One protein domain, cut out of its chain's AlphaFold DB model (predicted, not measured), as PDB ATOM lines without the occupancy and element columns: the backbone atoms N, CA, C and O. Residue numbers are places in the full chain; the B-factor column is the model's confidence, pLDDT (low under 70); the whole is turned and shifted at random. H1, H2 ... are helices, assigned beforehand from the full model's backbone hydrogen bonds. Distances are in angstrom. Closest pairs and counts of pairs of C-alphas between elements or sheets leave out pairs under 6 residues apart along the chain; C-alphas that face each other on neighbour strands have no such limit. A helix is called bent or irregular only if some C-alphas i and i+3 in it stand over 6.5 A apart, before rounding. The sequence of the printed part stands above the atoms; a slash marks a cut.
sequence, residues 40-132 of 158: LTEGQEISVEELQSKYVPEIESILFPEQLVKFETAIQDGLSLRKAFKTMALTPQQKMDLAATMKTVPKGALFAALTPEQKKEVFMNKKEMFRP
ATOM      1  N   LEU A  40     -69.712  51.763  52.093       86.31
ATOM      2  CA  LEU A  40     -68.606  52.581  52.578       86.31
ATOM      3  C   LEU A  40     -68.690  52.720  54.098       86.31
ATOM      4  O   LEU A  40     -69.765  52.791  54.683       86.31
ATOM      5  N   THR A  41     -67.538  52.792  54.759       88.06
ATOM      6  CA  THR A  41     -67.515  53.166  56.176       88.06
ATOM      7  C   THR A  41     -67.841  54.650  56.328       88.06
ATOM      8  O   THR A  41     -67.559  55.442  55.434       88.06
ATOM      9  N   GLU A  42     -68.339  55.059  57.494       85.81
ATOM     10  CA  GLU A  42     -68.680  56.464  57.780       85.81
ATOM     11  C   GLU A  42     -67.517  57.430  57.462       85.81
ATOM     12  O   GLU A  42     -67.690  58.449  56.801       85.81
ATOM     13  N   GLY A  43     -66.280  57.064  57.825       83.00
ATOM     14  CA  GLY A  43     -65.092  57.863  57.491       83.00
ATOM     15  C   GLY A  43     -64.773  57.930  55.988       83.00
ATOM     16  O   GLY A  43     -64.221  58.926  55.510       83.00
ATOM     17  N   GLN A  44     -65.115  56.889  55.224       84.62
ATOM     18  CA  GLN A  44     -64.971  56.875  53.766       84.62
ATOM     19  C   GLN A  44     -66.058  57.720  53.091       84.62
ATOM     20  O   GLN A  44     -65.743  58.436  52.143       84.62
ATOM     21  N   GLU A  45     -67.300  57.677  53.584       85.31
ATOM     22  CA  GLU A  45     -68.401  58.514  53.090       85.31
ATOM     23  C   GLU A  45     -68.086  59.998  53.254       85.31
ATOM     24  O   GLU A  45     -68.151  60.737  52.273       85.31
ATOM     25  N   ILE A  46     -67.616  60.405  54.439       84.94
ATOM     26  CA  ILE A  46     -67.181  61.784  54.709       84.94
ATOM     27  C   ILE A  46     -66.089  62.205  53.716       84.94
ATOM     28  O   ILE A  46     -66.160  63.273  53.114       84.94
ATOM     29  N   SER A  47     -65.106  61.335  53.466       83.56
ATOM     30  CA  SER A  47     -64.027  61.620  52.511       83.56
ATOM     31  C   SER A  47     -64.539  61.782  51.071       83.56
ATOM     32  O   SER A  47     -64.004  62.577  50.295       83.56
ATOM     33  N   VAL A  48     -65.556  61.010  50.676       83.62
ATOM     34  CA  VAL A  48     -66.187  61.121  49.354       83.62
ATOM     35  C   VAL A  48     -67.016  62.400  49.262       83.62
ATOM     36  O   VAL A  48     -66.924  63.095  48.249       83.62
ATOM     37  N   GLU A  49     -67.781  62.735  50.298       84.69
ATOM     38  CA  GLU A  49     -68.599  63.947  50.368       84.69
ATOM     39  C   GLU A  49     -67.736  65.214  50.323       84.69
ATOM     40  O   GLU A  49     -68.011  66.120  49.537       84.69
ATOM     41  N   GLU A  50     -66.624  65.251  51.061       85.44
ATOM     42  CA  GLU A  50     -65.658  66.351  51.008       85.44
ATOM     43  C   GLU A  50     -65.136  66.574  49.584       85.44
ATOM     44  O   GLU A  50     -65.080  67.704  49.089       85.44
ATOM     45  N   LEU A  51     -64.798  65.498  48.873       83.69
ATOM     46  CA  LEU A  51     -64.345  65.603  47.489       83.69
ATOM     47  C   LEU A  51     -65.453  66.047  46.543       83.69
ATOM     48  O   LEU A  51     -65.185  66.836  45.636       83.69
ATOM     49  N   GLN A  52     -66.681  65.570  46.745       83.31
ATOM     50  CA  GLN A  52     -67.820  66.051  45.973       83.31
ATOM     51  C   GLN A  52     -68.010  67.554  46.200       83.31
ATOM     52  O   GLN A  52     -68.006  68.311  45.235       83.31
ATOM     53  N   SER A  53     -68.040  68.007  47.453       85.69
ATOM     54  CA  SER A  53     -68.224  69.420  47.801       85.69
ATOM     55  C   SER A  53     -67.171  70.342  47.174       85.69
ATOM     56  O   SER A  53     -67.477  71.469  46.793       85.69
ATOM     57  N   LYS A  54     -65.936  69.853  47.017       85.62
ATOM     58  CA  LYS A  54     -64.833  70.624  46.442       85.62
ATOM     59  C   LYS A  54     -64.845  70.640  44.916       85.62
ATOM     60  O   LYS A  54     -64.654  71.693  44.318       85.62
ATOM     61  N   TYR A  55     -65.005  69.477  44.286       84.31
ATOM     62  CA  TYR A  55     -64.766  69.332  42.847       84.31
ATOM     63  C   TYR A  55     -66.033  69.451  42.003       84.31
ATOM     64  O   TYR A  55     -65.936  69.862  40.849       84.31
ATOM     65  N   VAL A  56     -67.210  69.128  42.545       84.44
ATOM     66  CA  VAL A  56     -68.482  69.264  41.817       84.44
ATOM     67  C   VAL A  56     -68.733  70.707  41.381       84.44
ATOM     68  O   VAL A  56     -68.917  70.911  40.182       84.44
ATOM     69  N   PRO A  57     -68.621  71.720  42.262       86.00
ATOM     70  CA  PRO A  57     -68.843  73.106  41.852       86.00
ATOM     71  C   PRO A  57     -67.811  73.598  40.829       86.00
ATOM     72  O   PRO A  57     -68.137  74.380  39.939       86.00
ATOM     73  N   GLU A  58     -66.561  73.127  40.917       86.19
ATOM     74  CA  GLU A  58     -65.509  73.471  39.953       86.19
ATOM     75  C   GLU A  58     -65.857  72.938  38.555       86.19
ATOM     76  O   GLU A  58     -65.773  73.662  37.565       86.19
ATOM     77  N   ILE A  59     -66.331  71.696  38.473       85.00
ATOM     78  CA  ILE A  59     -66.772  71.060  37.225       85.00
ATOM     79  C   ILE A  59     -68.012  71.757  36.667       85.00
ATOM     80  O   ILE A  59     -68.067  72.038  35.470       85.00
ATOM     81  N   GLU A  60     -68.986  72.055  37.525       85.56
ATOM     82  CA  GLU A  60     -70.196  72.789  37.150       85.56
ATOM     83  C   GLU A  60     -69.861  74.180  36.612       85.56
ATOM     84  O   GLU A  60     -70.474  74.607  35.642       85.56
ATOM     85  N   SER A  61     -68.841  74.853  37.153       89.19
ATOM     86  CA  SER A  61     -68.404  76.168  36.665       89.19
ATOM     87  C   SER A  61     -67.765  76.139  35.268       89.19
ATOM     88  O   SER A  61     -67.789  77.144  34.557       89.19
ATOM     89  N   ILE A  62     -67.208  74.994  34.852       89.00
ATOM     90  CA  ILE A  62     -66.631  74.800  33.510       89.00
ATOM     91  C   ILE A  62     -67.737  74.551  32.473       89.00
ATOM     92  O   ILE A  62     -67.576  74.848  31.283       89.00
ATOM     93  N   LEU A  63     -68.859  73.977  32.906       88.88
ATOM     94  CA  LEU A  63     -69.979  73.597  32.054       88.88
ATOM     95  C   LEU A  63     -71.034  74.704  31.997       88.88
ATOM     96  O   LEU A  63     -71.303  75.405  32.964       88.88
ATOM     97  N   PHE A  64     -71.687  74.850  30.847       87.75
ATOM     98  CA  PHE A  64     -72.872  75.700  30.769       87.75
ATOM     99  C   PHE A  64     -74.072  75.000  31.427       87.75
ATOM    100  O   PHE A  64     -74.189  73.776  31.306       87.75
ATOM    101  N   PRO A  65     -75.026  75.743  32.021       85.38
ATOM    102  CA  PRO A  65     -76.215  75.150  32.641       85.38
ATOM    103  C   PRO A  65     -76.984  74.207  31.704       85.38
ATOM    104  O   PRO A  65     -77.396  73.120  32.094       85.38
ATOM    105  N   GLU A  66     -77.105  74.564  30.424       87.50
ATOM    106  CA  GLU A  66     -77.759  73.715  29.421       87.50
ATOM    107  C   GLU A  66     -77.011  72.398  29.151       87.50
ATOM    108  O   GLU A  66     -77.625  71.394  28.789       87.50
ATOM    109  N   GLN A  67     -75.682  72.383  29.296       89.88
ATOM    110  CA  GLN A  67     -74.879  71.167  29.137       89.88
ATOM    111  C   GLN A  67     -75.114  70.208  30.305       89.88
ATOM    112  O   GLN A  67     -75.210  69.006  30.071       89.88
ATOM    113  N   LEU A  68     -75.285  70.733  31.523       86.06
ATOM    114  CA  LEU A  68     -75.646  69.934  32.698       86.06
ATOM    115  C   LEU A  68     -76.995  69.236  32.498       86.06
ATOM    116  O   LEU A  68     -77.085  68.025  32.678       86.06
ATOM    117  N   VAL A  69     -78.005  69.963  32.011       87.38
ATOM    118  CA  VAL A  69     -79.323  69.379  31.706       87.38
ATOM    119  C   VAL A  69     -79.211  68.290  30.636       87.38
ATOM    120  O   VAL A  69     -79.744  67.198  30.804       87.38
ATOM    121  N   LYS A  70     -78.464  68.533  29.548       89.06
ATOM    122  CA  LYS A  70     -78.252  67.523  28.490       89.06
ATOM    123  C   LYS A  70     -77.548  66.273  29.001       89.06
ATOM    124  O   LYS A  70     -77.844  65.174  28.535       89.06
ATOM    125  N   PHE A  71     -76.594  66.444  29.909       87.69
ATOM    126  CA  PHE A  71     -75.925  65.326  30.553       87.69
ATOM    127  C   PHE A  71     -76.905  64.516  31.387       87.69
ATOM    128  O   PHE A  71     -76.981  63.308  31.212       87.69
ATOM    129  N   GLU A  72     -77.682  65.181  32.238       84.75
ATOM    130  CA  GLU A  72     -78.666  64.532  33.097       84.75
ATOM    131  C   GLU A  72     -79.688  63.740  32.279       84.75
ATOM    132  O   GLU A  72     -79.875  62.550  32.523       84.75
ATOM    133  N   THR A  73     -80.279  64.363  31.256       88.81
ATOM    134  CA  THR A  73     -81.215  63.691  30.349       88.81
ATOM    135  C   THR A  73     -80.568  62.478  29.689       88.81
ATOM    136  O   THR A  73     -81.147  61.403  29.699       88.81
ATOM    137  N   ALA A  74     -79.330  62.599  29.201       87.75
ATOM    138  CA  ALA A  74     -78.625  61.472  28.595       87.75
ATOM    139  C   ALA A  74     -78.419  60.298  29.571       87.75
ATOM    140  O   ALA A  74     -78.511  59.144  29.157       87.75
ATOM    141  N   ILE A  75     -78.151  60.571  30.851       85.31
ATOM    142  CA  ILE A  75     -78.027  59.525  31.875       85.31
ATOM    143  C   ILE A  75     -79.388  58.904  32.205       85.31
ATOM    144  O   ILE A  75     -79.476  57.683  32.326       85.31
ATOM    145  N   GLN A  76     -80.447  59.712  32.315       85.12
ATOM    146  CA  GLN A  76     -81.816  59.228  32.546       85.12
ATOM    147  C   GLN A  76     -82.335  58.375  31.381       85.12
ATOM    148  O   GLN A  76     -82.984  57.356  31.612       85.12
ATOM    149  N   ASP A  77     -81.969  58.730  30.149       86.62
ATOM    150  CA  ASP A  77     -82.253  57.968  28.928       86.62
ATOM    151  C   ASP A  77     -81.431  56.668  28.835       86.62
ATOM    152  O   ASP A  77     -81.547  55.909  27.873       86.62
ATOM    153  N   GLY A  78     -80.582  56.393  29.828       82.62
ATOM    154  CA  GLY A  78     -79.800  55.168  29.924       82.62
ATOM    155  C   GLY A  78     -78.555  55.148  29.042       82.62
ATOM    156  O   GLY A  78     -77.970  54.080  28.866       82.62
ATOM    157  N   LEU A  79     -78.117  56.287  28.492       87.12
ATOM    158  CA  LEU A  79     -76.872  56.346  27.726       87.12
ATOM    159  C   LEU A  79     -75.660  56.100  28.629       87.12
ATOM    160  O   LEU A  79     -75.632  56.459  29.808       87.12
ATOM    161  N   SER A  80     -74.600  55.533  28.049       87.88
ATOM    162  CA  SER A  80     -73.336  55.372  28.770       87.88
ATOM    163  C   SER A  80     -72.753  56.740  29.142       87.88
ATOM    164  O   SER A  80     -72.894  57.705  28.384       87.88
ATOM    165  N   LEU A  81     -71.993  56.833  30.246       87.31
ATOM    166  CA  LEU A  81     -71.304  58.079  30.630       87.31
ATOM    167  C   LEU A  81     -70.499  58.640  29.454       87.31
ATOM    168  O   LEU A  81     -70.494  59.839  29.186       87.31
ATOM    169  N   ARG A  82     -69.834  57.755  28.704       86.94
ATOM    170  CA  ARG A  82     -69.045  58.134  27.531       86.94
ATOM    171  C   ARG A  82     -69.895  58.811  26.454       86.94
ATOM    172  O   ARG A  82     -69.432  59.781  25.850       86.94
ATOM    173  N   LYS A  83     -71.088  58.285  26.170       88.50
ATOM    174  CA  LYS A  83     -72.003  58.851  25.173       88.50
ATOM    175  C   LYS A  83     -72.639  60.137  25.700       88.50
ATOM    176  O   LYS A  83     -72.606  61.119  24.967       88.50
ATOM    177  N   ALA A  84     -73.066  60.184  26.962       88.81
ATOM    178  CA  ALA A  84     -73.588  61.389  27.614       88.81
ATOM    179  C   ALA A  84     -72.577  62.556  27.594       88.81
ATOM    180  O   ALA A  84     -72.899  63.679  27.218       88.81
ATOM    181  N   PHE A  85     -71.297  62.293  27.878       87.62
ATOM    182  CA  PHE A  85     -70.250  63.310  27.727       87.62
ATOM    183  C   PHE A  85     -70.078  63.784  26.278       87.62
ATOM    184  O   PHE A  85     -69.733  64.941  26.029       87.62
ATOM    185  N   LYS A  86     -70.301  62.898  25.303       87.44
ATOM    186  CA  LYS A  86     -70.200  63.233  23.881       87.44
ATOM    187  C   LYS A  86     -71.391  64.078  23.406       87.44
ATOM    188  O   LYS A  86     -71.183  64.946  22.560       87.44
ATOM    189  N   THR A  87     -72.599  63.854  23.927       88.56
ATOM    190  CA  THR A  87     -73.822  64.579  23.523       88.56
ATOM    191  C   THR A  87     -73.848  66.028  24.006       88.56
ATOM    192  O   THR A  87     -74.429  66.875  23.332       88.56
ATOM    193  N   MET A  88     -73.147  66.355  25.097       87.00
ATOM    194  CA  MET A  88     -73.016  67.734  25.596       87.00
ATOM    195  C   MET A  88     -72.280  68.702  24.651       87.00
ATOM    196  O   MET A  88     -72.293  69.909  24.891       87.00
ATOM    197  N   ALA A  89     -71.611  68.196  23.606       87.12
ATOM    198  CA  ALA A  89     -70.853  69.000  22.642       87.12
ATOM    199  C   ALA A  89     -69.848  69.971  23.303       87.12
ATOM    200  O   ALA A  89     -69.764  71.145  22.952       87.12
ATOM    201  N   LEU A  90     -69.074  69.467  24.271       90.75
ATOM    202  CA  LEU A  90     -68.076  70.252  25.004       90.75
ATOM    203  C   LEU A  90     -67.052  70.910  24.065       90.75
ATOM    204  O   LEU A  90     -66.535  70.254  23.147       90.75
ATOM    205  N   THR A  91     -66.697  72.168  24.344       91.56
ATOM    206  CA  THR A  91     -65.632  72.866  23.612       91.56
ATOM    207  C   THR A  91     -64.266  72.219  23.887       91.56
ATOM    208  O   THR A  91     -64.091  71.530  24.897       91.56
ATOM    209  N   PRO A  92     -63.262  72.407  23.009       91.56
ATOM    210  CA  PRO A  92     -61.911  71.909  23.270       91.56
ATOM    211  C   PRO A  92     -61.336  72.420  24.597       91.56
ATOM    212  O   PRO A  92     -60.754  71.634  25.339       91.56
ATOM    213  N   GLN A  93     -61.576  73.696  24.917       90.94
ATOM    214  CA  GLN A  93     -61.131  74.313  26.165       90.94
ATOM    215  C   GLN A  93     -61.811  73.670  27.381       90.94
ATOM    216  O   GLN A  93     -61.123  73.179  28.266       90.94
ATOM    217  N   GLN A  94     -63.142  73.518  27.356       91.50
ATOM    218  CA  GLN A  94     -63.881  72.840  28.430       91.50
ATOM    219  C   GLN A  94     -63.372  71.413  28.668       91.50
ATOM    220  O   GLN A  94     -63.239  70.977  29.805       91.50
ATOM    221  N   LYS A  95     -63.042  70.667  27.605       90.44
ATOM    222  CA  LYS A  95     -62.464  69.317  27.741       90.44
ATOM    223  C   LYS A  95     -61.097  69.337  28.417       90.44
ATOM    224  O   LYS A  95     -60.798  68.424  29.185       90.44
ATOM    225  N   MET A  96     -60.265  70.329  28.102       92.44
ATOM    226  CA  MET A  96     -58.959  70.500  28.738       92.44
ATOM    227  C   MET A  96     -59.111  70.840  30.218       92.44
ATOM    228  O   MET A  96     -58.472  70.186  31.042       92.44
ATOM    229  N   ASP A  97     -59.992  71.782  30.544       90.75
ATOM    230  CA  ASP A  97     -60.223  72.241  31.913       90.75
ATOM    231  C   ASP A  97     -60.809  71.114  32.770       90.75
ATOM    232  O   ASP A  97     -60.251  70.775  33.809       90.75
ATOM    233  N   LEU A  98     -61.824  70.398  32.269       89.44
ATOM    234  CA  LEU A  98     -62.366  69.210  32.938       89.44
ATOM    235  C   LEU A  98     -61.294  68.141  33.167       89.44
ATOM    236  O   LEU A  98     -61.231  67.534  34.236       89.44
ATOM    237  N   ALA A  99     -60.432  67.889  32.177       88.25
ATOM    238  CA  ALA A  99     -59.344  66.930  32.327       88.25
ATOM    239  C   ALA A  99     -58.301  67.393  33.356       88.25
ATOM    240  O   ALA A  99     -57.736  66.548  34.056       88.25
ATOM    241  N   ALA A 100     -58.040  68.697  33.452       90.44
ATOM    242  CA  ALA A 100     -57.157  69.282  34.452       90.44
ATOM    243  C   ALA A 100     -57.756  69.138  35.856       90.44
ATOM    244  O   ALA A 100     -57.129  68.502  36.705       90.44
ATOM    245  N   THR A 101     -58.995  69.585  36.071       87.44
ATOM    246  CA  THR A 101     -59.724  69.423  37.338       87.44
ATOM    247  C   THR A 101     -59.757  67.952  37.760       87.44
ATOM    248  O   THR A 101     -59.322  67.606  38.858       87.44
ATOM    249  N   MET A 102     -60.099  67.030  36.850       84.00
ATOM    250  CA  MET A 102     -60.103  65.581  37.110       84.00
ATOM    251  C   MET A 102     -58.740  64.974  37.474       84.00
ATOM    252  O   MET A 102     -58.708  63.876  38.040       84.00
ATOM    253  N   LYS A 103     -57.619  65.604  37.105       86.44
ATOM    254  CA  LYS A 103     -56.266  65.157  37.486       86.44
ATOM    255  C   LYS A 103     -55.886  65.607  38.891       86.44
ATOM    256  O   LYS A 103     -55.099  64.919  39.530       86.44
ATOM    257  N   THR A 104     -56.441  66.722  39.361       86.00
ATOM    258  CA  THR A 104     -56.180  67.228  40.717       86.00
ATOM    259  C   THR A 104     -56.898  66.422  41.798       86.00
ATOM    260  O   THR A 104     -56.477  66.443  42.952       86.00
ATOM    261  N   VAL A 105     -57.950  65.678  41.432       82.94
ATOM    262  CA  VAL A 105     -58.670  64.791  42.354       82.94
ATOM    263  C   VAL A 105     -57.715  63.705  42.880       82.94
ATOM    264  O   VAL A 105     -57.164  62.948  42.071       82.94
ATOM    265  N   PRO A 106     -57.543  63.557  44.209       81.00
ATOM    266  CA  PRO A 106     -56.610  62.612  44.827       81.00
ATOM    267  C   PRO A 106     -57.136  61.166  44.779       81.00
ATOM    268  O   PRO A 106     -57.390  60.524  45.796       81.00
ATOM    269  N   LYS A 107     -57.265  60.618  43.564       78.25
ATOM    270  CA  LYS A 107     -57.800  59.269  43.311       78.25
ATOM    271  C   LYS A 107     -57.026  58.208  44.091       78.25
ATOM    272  O   LYS A 107     -57.634  57.334  44.689       78.25
ATOM    273  N   GLY A 108     -55.695  58.297  44.108       77.06
ATOM    274  CA  GLY A 108     -54.839  57.312  44.775       77.06
ATOM    275  C   GLY A 108     -55.096  57.194  46.278       77.06
ATOM    276  O   GLY A 108     -55.142  56.077  46.781       77.06
ATOM    277  N   ALA A 109     -55.321  58.313  46.972       77.50
ATOM    278  CA  ALA A 109     -55.587  58.321  48.411       77.50
ATOM    279  C   ALA A 109     -56.956  57.708  48.735       77.50
ATOM    280  O   ALA A 109     -57.046  56.839  49.599       77.50
ATOM    281  N   LEU A 110     -57.994  58.072  47.970       78.06
ATOM    282  CA  LEU A 110     -59.313  57.450  48.097       78.06
ATOM    283  C   LEU A 110     -59.265  55.953  47.829       78.06
ATOM    284  O   LEU A 110     -59.744  55.163  48.632       78.06
ATOM    285  N   PHE A 111     -58.663  55.551  46.706       82.69
ATOM    286  CA  PHE A 111     -58.550  54.139  46.379       82.69
ATOM    287  C   PHE A 111     -57.735  53.404  47.437       82.69
ATOM    288  O   PHE A 111     -58.100  52.292  47.779       82.69
ATOM    289  N   ALA A 112     -56.673  53.984  47.997       85.88
ATOM    290  CA  ALA A 112     -55.902  53.339  49.057       85.88
ATOM    291  C   ALA A 112     -56.745  53.055  50.313       85.88
ATOM    292  O   ALA A 112     -56.589  51.978  50.885       85.88
ATOM    293  N   ALA A 113     -57.656  53.965  50.673       85.81
ATOM    294  CA  ALA A 113     -58.539  53.841  51.833       85.81
ATOM    295  C   ALA A 113     -59.630  52.763  51.689       85.81
ATOM    296  O   ALA A 113     -60.209  52.354  52.693       85.81
ATOM    297  N   LEU A 114     -59.912  52.290  50.469       88.31
ATOM    298  CA  LEU A 114     -60.908  51.246  50.216       88.31
ATOM    299  C   LEU A 114     -60.367  49.835  50.486       88.31
ATOM    300  O   LEU A 114     -59.210  49.508  50.176       88.31
ATOM    301  N   THR A 115     -61.250  48.955  50.958       91.81
ATOM    302  CA  THR A 115     -60.984  47.516  51.058       91.81
ATOM    303  C   THR A 115     -60.817  46.891  49.662       91.81
ATOM    304  O   THR A 115     -61.245  47.465  48.654       91.81
ATOM    305  N   PRO A 116     -60.179  45.710  49.541       91.88
ATOM    306  CA  PRO A 116     -60.070  45.006  48.261       91.88
ATOM    307  C   PRO A 116     -61.423  44.721  47.590       91.88
ATOM    308  O   PRO A 116     -61.527  44.796  46.366       91.88
ATOM    309  N   GLU A 117     -62.455  44.430  48.383       89.88
ATOM    310  CA  GLU A 117     -63.813  44.160  47.902       89.88
ATOM    311  C   GLU A 117     -64.470  45.438  47.368       89.88
ATOM    312  O   GLU A 117     -64.867  45.474  46.204       89.88
ATOM    313  N   GLN A 118     -64.424  46.531  48.136       89.94
ATOM    314  CA  GLN A 118     -64.908  47.846  47.699       89.94
ATOM    315  C   GLN A 118     -64.196  48.317  46.419       89.94
ATOM    316  O   GLN A 118     -64.823  48.818  45.489       89.94
ATOM    317  N   LYS A 119     -62.874  48.114  46.308       90.12
ATOM    318  CA  LYS A 119     -62.108  48.435  45.085       90.12
ATOM    319  C   LYS A 119     -62.637  47.693  43.864       90.12
ATOM    320  O   LYS A 119     -62.706  48.271  42.777       90.12
ATOM    321  N   LYS A 120     -62.965  46.412  44.031       90.62
ATOM    322  CA  LYS A 120     -63.514  45.581  42.961       90.62
ATOM    323  C   LYS A 120     -64.878  46.108  42.525       90.62
ATOM    324  O   LYS A 120     -65.105  46.223  41.324       90.62
ATOM    325  N   GLU A 121     -65.737  46.483  43.464       89.12
ATOM    326  CA  GLU A 121     -67.045  47.075  43.170       89.12
ATOM    327  C   GLU A 121     -66.918  48.417  42.449       89.12
ATOM    328  O   GLU A 121     -67.484  48.570  41.368       89.12
ATOM    329  N   VAL A 122     -66.073  49.339  42.937       88.69
ATOM    330  CA  VAL A 122     -65.805  50.616  42.243       88.69
ATOM    331  C   VAL A 122     -65.329  50.362  40.811       88.69
ATOM    332  O   VAL A 122     -65.744  51.044  39.870       88.69
ATOM    333  N   PHE A 123     -64.440  49.384  40.619       89.19
ATOM    334  CA  PHE A 123     -63.940  49.037  39.294       89.19
ATOM    335  C   PHE A 123     -65.045  48.497  38.379       89.19
ATOM    336  O   PHE A 123     -65.117  48.906  37.217       89.19
ATOM    337  N   MET A 124     -65.914  47.617  38.884       89.12
ATOM    338  CA  MET A 124     -67.045  47.087  38.121       89.12
ATOM    339  C   MET A 124     -68.056  48.183  37.781       89.12
ATOM    340  O   MET A 124     -68.403  48.326  36.612       89.12
ATOM    341  N   ASN A 125     -68.426  49.026  38.745       87.50
ATOM    342  CA  ASN A 125     -69.321  50.165  38.534       87.50
ATOM    343  C   ASN A 125     -68.766  51.108  37.463       87.50
ATOM    344  O   ASN A 125     -69.452  51.471  36.508       87.50
ATOM    345  N   LYS A 126     -67.477  51.454  37.563       87.00
ATOM    346  CA  LYS A 126     -66.795  52.255  36.544       87.00
ATOM    347  C   LYS A 126     -66.828  51.573  35.180       87.00
ATOM    348  O   LYS A 126     -67.083  52.233  34.177       87.00
ATOM    349  N   LYS A 127     -66.546  50.275  35.116       87.06
ATOM    350  CA  LYS A 127     -66.548  49.539  33.854       87.06
ATOM    351  C   LYS A 127     -67.932  49.551  33.210       87.06
ATOM    352  O   LYS A 127     -68.006  49.860  32.026       87.06
ATOM    353  N   GLU A 128     -68.990  49.252  33.958       85.75
ATOM    354  CA  GLU A 128     -70.352  49.214  33.419       85.75
ATOM    355  C   GLU A 128     -70.811  50.596  32.943       85.75
ATOM    356  O   GLU A 128     -71.307  50.716  31.829       85.75
ATOM    357  N   MET A 129     -70.526  51.670  33.682       81.69
ATOM    358  CA  MET A 129     -70.921  53.019  33.254       81.69
ATOM    359  C   MET A 129     -70.195  53.528  31.996       81.69
ATOM    360  O   MET A 129     -70.711  54.383  31.274       81.69
ATOM    361  N   PHE A 130     -68.979  53.042  31.732       86.56
ATOM    362  CA  PHE A 130     -68.219  53.375  30.518       86.56
ATOM    363  C   PHE A 130     -68.411  52.362  29.385       86.56
ATOM    364  O   PHE A 130     -67.934  52.595  28.265       86.56
ATOM    365  N   ARG A 131     -69.079  51.241  29.661       88.12
ATOM    366  CA  ARG A 131     -69.421  50.242  28.662       88.12
ATOM    367  C   ARG A 131     -70.526  50.815  27.767       88.12
ATOM    368  O   ARG A 131     -71.524  51.305  28.285       88.12
ATOM    369  N   PRO A 132     -70.369  50.768  26.434       87.62
ATOM    370  CA  PRO A 132     -71.440  51.165  25.532       87.62
ATOM    371  C   PRO A 132     -72.680  50.292  25.736       87.62
ATOM    372  O   PRO A 132     -72.550  49.080  25.947       87.62
TER     373      PRO A 132
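This is residues 40 to 132 of the 158 residues of an uncharacterized protein of Leptolyngbya sp (UniProt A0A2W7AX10). Six helices form a hollow frame: H3, H4, H5 and H6 follow one another round a ring with an empty middle, and the last residues of H6 come back to H3. On one side of this ring H1 and H2 make a corner, with H1 running along H4 and H5 and H2 packing on H3. The printed part has 93 residues with six named helices, H1 to H6 in that order, and no named strand; its class is all helix. It is only just compact, close to loose, with a radius of gyration of the C-alphas of 14.6 A and spans of 37 by 27 by 20 A.

H1, residues 42 to 62, begins at C-alpha 42 (-68.680, 56.464, 57.780) and is 30.5 A long. It has a kink of 27 degrees near residue 55 and is only just irregular: C-alphas 54 and 57 are 6.6 A apart. H2 is residues 65 to 76, 16.9 A; H3 residues 81 to 87; H4 residues 92 to 104, 19.0 A; H5 residues 107 to 113. H6, residues 116 to 130, is 21.2 A long and ends at C-alpha 130 (-68.219, 53.375, 30.518).

H1 touches H4 with residues 55 to 62 alone, opposite ways at a shallow tilt of 22 degrees; the closest C-alphas, of Ile 62 and Gln 94, are 6.1 A apart. H1 and H5 only just touch, with 3 pairs of C-alphas within 8 A, the closest Gln 44 and Ala 113 at 7.4 A. H2 touches H3 at a steep tilt of 48 degrees, C-alphas 74 and 84 being closest at 5.1 A. H3 touches H6 at C-alphas 81 and 130, 5.6 A. H4 and H6 are apart. Every O i to N i+4 pair is within hydrogen-bond range in H2 to H6; in H1, 15 of 17 are.

The C-alphas farthest apart, of Glu 66 and Pro 116, are 38.6 A apart. The printed part has no cut, and its five links are tight. No printed residue has a pLDDT under 70.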